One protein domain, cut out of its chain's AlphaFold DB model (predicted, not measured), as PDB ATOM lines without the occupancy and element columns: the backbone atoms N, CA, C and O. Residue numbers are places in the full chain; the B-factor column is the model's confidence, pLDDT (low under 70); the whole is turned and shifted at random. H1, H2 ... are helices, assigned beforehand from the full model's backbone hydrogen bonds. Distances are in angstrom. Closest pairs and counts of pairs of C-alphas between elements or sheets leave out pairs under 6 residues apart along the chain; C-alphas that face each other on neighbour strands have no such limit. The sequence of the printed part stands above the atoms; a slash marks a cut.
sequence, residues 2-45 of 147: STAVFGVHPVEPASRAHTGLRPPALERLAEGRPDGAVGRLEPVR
ATOM      1  N   SER A   2      35.918  -7.231 -37.832       77.88
ATOM      2  CA  SER A   2      36.934  -7.638 -38.825       77.88
ATOM      3  C   SER A   2      37.607  -6.429 -39.489       77.88
ATOM      4  O   SER A   2      36.981  -5.381 -39.642       77.88
ATOM      5  N   THR A   3      38.868  -6.584 -39.906       88.88
ATOM      6  CA  THR A   3      39.616  -5.619 -40.734       88.88
ATOM      7  C   THR A   3      39.297  -5.746 -42.226       88.88
ATOM      8  O   THR A   3      39.868  -5.013 -43.031       88.88
ATOM      9  N   ALA A   4      38.413  -6.672 -42.621       89.56
ATOM     10  CA  ALA A   4      38.279  -7.134 -43.998       89.56
ATOM     11  C   ALA A   4      38.134  -6.001 -45.019       89.56
ATOM     12  O   ALA A   4      38.928  -5.937 -45.946       89.56
ATOM     13  N   VAL A   5      37.183  -5.084 -44.841       90.75
ATOM     14  CA  VAL A   5      36.823  -4.117 -45.894       90.75
ATOM     15  C   VAL A   5      37.872  -3.022 -46.093       90.75
ATOM     16  O   VAL A   5      38.185  -2.700 -47.230       90.75
ATOM     17  N   PHE A   6      38.435  -2.462 -45.020       90.12
ATOM     18  CA  PHE A   6      39.305  -1.273 -45.092       90.12
ATOM     19  C   PHE A   6      40.738  -1.510 -44.600       90.12
ATOM     20  O   PHE A   6      41.525  -0.573 -44.518       90.12
ATOM     21  N   GLY A   7      41.080  -2.736 -44.197       88.56
ATOM     22  CA  GLY A   7      42.379  -3.040 -43.586       88.56
ATOM     23  C   GLY A   7      42.588  -2.398 -42.207       88.56
ATOM     24  O   GLY A   7      43.694  -2.430 -41.679       88.56
ATOM     25  N   VAL A   8      41.537  -1.822 -41.615       88.44
ATOM     26  CA  VAL A   8      41.562  -1.149 -40.310       88.44
ATOM     27  C   VAL A   8      40.491  -1.768 -39.425       88.44
ATOM     28  O   VAL A   8      39.348  -1.942 -39.851       88.44
ATOM     29  N   HIS A   9      40.855  -2.117 -38.192       88.75
ATOM     30  CA  HIS A   9      39.897  -2.647 -37.229       88.75
ATOM     31  C   HIS A   9      39.118  -1.475 -36.616       88.75
ATOM     32  O   HIS A   9      39.746  -0.614 -36.007       88.75
ATOM     33  N   PRO A  10      37.779  -1.421 -36.712       87.75
ATOM     34  CA  PRO A  10      37.002  -0.218 -36.380       87.75
ATOM     35  C   PRO A  10      37.041   0.174 -34.896       87.75
ATOM     36  O   PRO A  10      36.800   1.331 -34.565       87.75
ATOM     37  N   VAL A  11      37.377  -0.758 -33.999       90.94
ATOM     38  CA  VAL A  11      37.514  -0.451 -32.565       90.94
ATOM     39  C   VAL A  11      38.705   0.463 -32.300       90.94
ATOM     40  O   VAL A  11      38.589   1.358 -31.481       90.94
ATOM     41  N   GLU A  12      39.823   0.310 -33.010       89.44
ATOM     42  CA  GLU A  12      41.008   1.143 -32.774       89.44
ATOM     43  C   GLU A  12      40.741   2.649 -32.996       89.44
ATOM     44  O   GLU A  12      40.962   3.424 -32.061       89.44
ATOM     45  N   PRO A  13      40.227   3.109 -34.162       88.38
ATOM     46  CA  PRO A  13      39.919   4.519 -34.358       88.38
ATOM     47  C   PRO A  13      38.830   5.005 -33.396       88.38
ATOM     48  O   PRO A  13      38.934   6.127 -32.908       88.38
ATOM     49  N   ALA A  14      37.831   4.174 -33.073       90.06
ATOM     50  CA  ALA A  14      36.768   4.536 -32.135       90.06
ATOM     51  C   ALA A  14      37.298   4.733 -30.705       90.06
ATOM     52  O   ALA A  14      37.018   5.753 -30.079       90.06
ATOM     53  N   SER A  15      38.110   3.798 -30.203       91.75
ATOM     54  CA  SER A  15      38.734   3.886 -28.881       91.75
ATOM     55  C   SER A  15      39.665   5.089 -28.782       91.75
ATOM     56  O   SER A  15      39.605   5.831 -27.807       91.75
ATOM     57  N   ARG A  16      40.486   5.339 -29.810       92.69
ATOM     58  CA  ARG A  16      41.387   6.498 -29.825       92.69
ATOM     59  C   ARG A  16      40.612   7.808 -29.834       92.69
ATOM     60  O   ARG A  16      40.875   8.650 -28.978       92.69
ATOM     61  N   ALA A  17      39.609   7.930 -30.706       89.69
ATOM     62  CA  ALA A  17      38.736   9.099 -30.753       89.69
ATOM     63  C   ALA A  17      38.047   9.354 -29.404       89.69
ATOM     64  O   ALA A  17      38.027  10.489 -28.938       89.69
ATOM     65  N   HIS A  18      37.562   8.300 -28.737       93.50
ATOM     66  CA  HIS A  18      36.964   8.404 -27.404       93.50
ATOM     67  C   HIS A  18      37.941   8.961 -26.353       93.50
ATOM     68  O   HIS A  18      37.540   9.711 -25.471       93.50
ATOM     69  N   THR A  19      39.231   8.644 -26.475       95.19
ATOM     70  CA  THR A  19      40.301   9.139 -25.585       95.19
ATOM     71  C   THR A  19      40.957  10.451 -26.044       95.19
ATOM     72  O   THR A  19      41.965  10.858 -25.474       95.19
ATOM     73  N   GLY A  20      40.441  11.108 -27.088       91.88
ATOM     74  CA  GLY A  20      41.039  12.328 -27.651       91.88
ATOM     75  C   GLY A  20      42.337  12.104 -28.441       91.88
ATOM     76  O   GLY A  20      43.015  13.060 -28.813       91.88
ATOM     77  N   LEU A  21      42.693  10.850 -28.726       88.62
ATOM     78  CA  LEU A  21      43.849  10.490 -29.541       88.62
ATOM     79  C   LEU A  21      43.473  10.470 -31.025       88.62
ATOM     80  O   LEU A  21      42.416   9.965 -31.410       88.62
ATOM     81  N   ARG A  22      44.379  10.946 -31.886       83.12
ATOM     82  CA  ARG A  22      44.189  10.844 -33.337       83.12
ATOM     83  C   ARG A  22      44.287   9.382 -33.807       83.12
ATOM     84  O   ARG A  22      45.214   8.673 -33.395       83.12
ATOM     85  N   PRO A  23      43.341   8.899 -34.632       82.94
ATOM     86  CA  PRO A  23      43.425   7.590 -35.272       82.94
ATOM     87  C   PRO A  23      44.530   7.512 -36.344       82.94
ATOM     88  O   PRO A  23      44.512   8.330 -37.266       82.94
ATOM     89  N   PRO A  24      45.408   6.489 -36.331       80.81
ATOM     90  CA  PRO A  24      46.477   6.338 -37.327       80.81
ATOM     91  C   PRO A  24      45.973   6.219 -38.771       80.81
ATOM     92  O   PRO A  24      46.641   6.632 -39.714       80.81
ATOM     93  N   ALA A  25      44.771   5.667 -38.966       77.31
ATOM     94  CA  ALA A  25      44.147   5.594 -40.287       77.31
ATOM     95  C   ALA A  25      43.860   6.984 -40.887       77.31
ATOM     96  O   ALA A  25      43.921   7.135 -42.101       77.31
ATOM     97  N   LEU A  26      43.580   7.999 -40.058       74.19
ATOM     98  CA  LEU A  26      43.368   9.372 -40.528       74.19
ATOM     99  C   LEU A  26      44.691  10.079 -40.833       74.19
ATOM    100  O   LEU A  26      44.735  10.899 -41.744       74.19
ATOM    101  N   GLU A  27      45.768   9.740 -40.118       76.12
ATOM    102  CA  GLU A  27      47.110  10.277 -40.382       76.12
ATOM    103  C   GLU A  27      47.589   9.866 -41.779       76.12
ATOM    104  O   GLU A  27      47.900  10.732 -42.595       76.12
ATOM    105  N   ARG A  28      47.481   8.573 -42.117       73.56
ATOM    106  CA  ARG A  28      47.802   8.056 -43.461       73.56
ATOM    107  C   ARG A  28      46.984   8.704 -44.582       73.56
ATOM    108  O   ARG A  28      47.451   8.823 -45.705       73.56
ATOM    109  N   LEU A  29      45.743   9.104 -44.304       76.31
ATOM    110  CA  LEU A  29      44.869   9.742 -45.296       76.31
ATOM    111  C   LEU A  29      45.175  11.229 -45.515       76.31
ATOM    112  O   LEU A  29      44.761  11.781 -46.544       76.31
ATOM    113  N   ALA A  30      45.834  11.862 -44.547       72.69
ATOM    114  CA  ALA A  30      46.237  13.263 -44.580       72.69
ATOM    115  C   ALA A  30      47.658  13.458 -45.141       72.69
ATOM    116  O   ALA A  30      47.988  14.561 -45.579       72.69
ATOM    117  N   GLU A  31      48.488  12.407 -45.163       72.31
ATOM    118  CA  GLU A  31      49.831  12.435 -45.752       72.31
ATOM    119  C   GLU A  31      49.800  12.934 -47.209       72.31
ATOM    120  O   GLU A  31      49.062  12.428 -48.056       72.31
ATOM    121  N   GLY A  32      50.605  13.963 -47.497       63.41
ATOM    122  CA  GLY A  32      50.785  14.509 -48.845       63.41
ATOM    123  C   GLY A  32      49.675  15.434 -49.357       63.41
ATOM    124  O   GLY A  32      49.727  15.814 -50.527       63.41
ATOM    125  N   ARG A  33      48.687  15.826 -48.533       70.75
ATOM    126  CA  ARG A  33      47.643  16.780 -48.955       70.75
ATOM    127  C   ARG A  33      47.909  18.216 -48.493       70.75
ATOM    128  O   ARG A  33      48.172  18.418 -47.310       70.75
ATOM    129  N   PRO A  34      47.770  19.209 -49.394       57.09
ATOM    130  CA  PRO A  34      48.231  20.579 -49.157       57.09
ATOM    131  C   PRO A  34      47.513  21.323 -48.016       57.09
ATOM    132  O   PRO A  34      48.118  22.215 -47.437       57.09
ATOM    133  N   ASP A  35      46.306  20.904 -47.611       66.12
ATOM    134  CA  ASP A  35      45.478  21.662 -46.651       66.12
ATOM    135  C   ASP A  35      45.031  20.850 -45.420       66.12
ATOM    136  O   ASP A  35      44.028  21.162 -44.779       66.12
ATOM    137  N   GLY A  36      45.706  19.737 -45.109       60.62
ATOM    138  CA  GLY A  36      45.270  18.842 -44.024       60.62
ATOM    139  C   GLY A  36      43.932  18.139 -44.299       60.62
ATOM    140  O   GLY A  36      43.338  17.548 -43.394       60.62
ATOM    141  N   ALA A  37      43.456  18.183 -45.548       64.31
ATOM    142  CA  ALA A  37      42.274  17.464 -45.987       64.31
ATOM    143  C   ALA A  37      42.483  15.953 -45.803       64.31
ATOM    144  O   ALA A  37      43.442  15.370 -46.311       64.31
ATOM    145  N   VAL A  38      41.569  15.310 -45.079       69.31
ATOM    146  CA  VAL A  38      41.593  13.861 -44.881       69.31
ATOM    147  C   VAL A  38      40.915  13.204 -46.077       69.31
ATOM    148  O   VAL A  38      39.790  13.545 -46.437       69.31
ATOM    149  N   GLY A  39      41.601  12.264 -46.720       73.31
ATOM    150  CA  GLY A  39      40.989  11.449 -47.764       73.31
ATOM    151  C   GLY A  39      39.896  10.523 -47.289       73.31
ATOM    152  O   GLY A  39      39.653  10.344 -46.098       73.31
ATOM    153  N   ARG A  40      39.303   9.841 -48.263       79.69
ATOM    154  CA  ARG A  40      38.428   8.705 -48.017       79.69
ATOM    155  C   ARG A  40      39.255   7.421 -47.925       79.69
ATOM    156  O   ARG A  40      40.176   7.225 -48.714       79.69
ATOM    157  N   LEU A  41      38.913   6.549 -46.975       82.94
ATOM    158  CA  LEU A  41      39.377   5.163 -47.005       82.94
ATOM    159  C   LEU A  41      38.709   4.444 -48.172       82.94
ATOM    160  O   LEU A  41      37.479   4.375 -48.236       82.94
ATOM    161  N   GLU A  42      39.523   3.877 -49.051       86.38
ATOM    162  CA  GLU A  42      39.036   3.028 -50.128       86.38
ATOM    163  C   GLU A  42      38.917   1.573 -49.646       86.38
ATOM    164  O   GLU A  42      39.812   1.082 -48.946       86.38
ATOM    165  N   PRO A  43      37.818   0.866 -49.971       89.50
ATOM    166  CA  PRO A  43      37.695  -0.554 -49.670       89.50
ATOM    167  C   PRO A  43      38.789  -1.363 -50.378       89.50
ATOM    168  O   PRO A  43      38.964  -1.250 -51.588       89.50
ATOM    169  N   VAL A  44      39.489  -2.229 -49.645       92.00
ATOM    170  CA  VAL A  44      40.527  -3.115 -50.206       92.00
ATOM    171  C   VAL A  44      39.966  -4.459 -50.677       92.00
ATOM    172  O   VAL A  44      40.623  -5.176 -51.426       92.00
ATOM    173  N   ARG A  45      38.757  -4.823 -50.224       94.12
ATOM    174  CA  ARG A  45      38.016  -6.038 -50.606       94.12
ATOM    175  C   ARG A  45      36.564  -5.963 -50.139       94.12
ATOM    176  O   ARG A  45      36.198  -5.120 -49.321       94.12
TER     177      ARG A  45
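Overview. This is residues 2 to 45 of the 147 residues of an uncharacterized protein of Streptomyces sp. A1136 (UniProt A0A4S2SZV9). With little regular structure, the printed part is a flat, winding chain with two short helices, H1 and H2, set about perpendicular and close but not clearly touching; residues 2 to 10 lead into H1, and after H2 the long stretch of residues 31 to 45, with no named element, folds back toward the first residues, C-alpha 45 ending 11.9 A from C-alpha 2. It has 44 residues, with two named helices, H1 then H2, holding 15 of them, and no named strand; the class is all helix. It is only just loose, close to compact, with a radius of gyration of the C-alphas of 11.2 A and spans of 32 by 29 by 10 A.

Arrangement. H1, residues 11 to 18, and H2, residues 24 to 30, are close but not clearly touching; their closest C-alphas, those of Pro 13 and Ala 25, are 7.4 A apart. Their lines are about perpendicular, at 78 degrees. In H1 and H2 every O i to N i+4 pair is within hydrogen-bond range.

Along the chain. H1 begins at C-alpha 11 (37.514, -0.451, -32.565) and is 10.3 A long. H2, 10.0 A long, ends at C-alpha 30 (46.237, 13.263, -44.580).

Size, cuts and confidence. The C-alphas of Ser 2 and Pro 34, the two farthest apart, are 32.1 A apart. The printed part has no cut; the H1 to H2 link is tight. Residues 32 and 34 to 38 have pLDDT under 70.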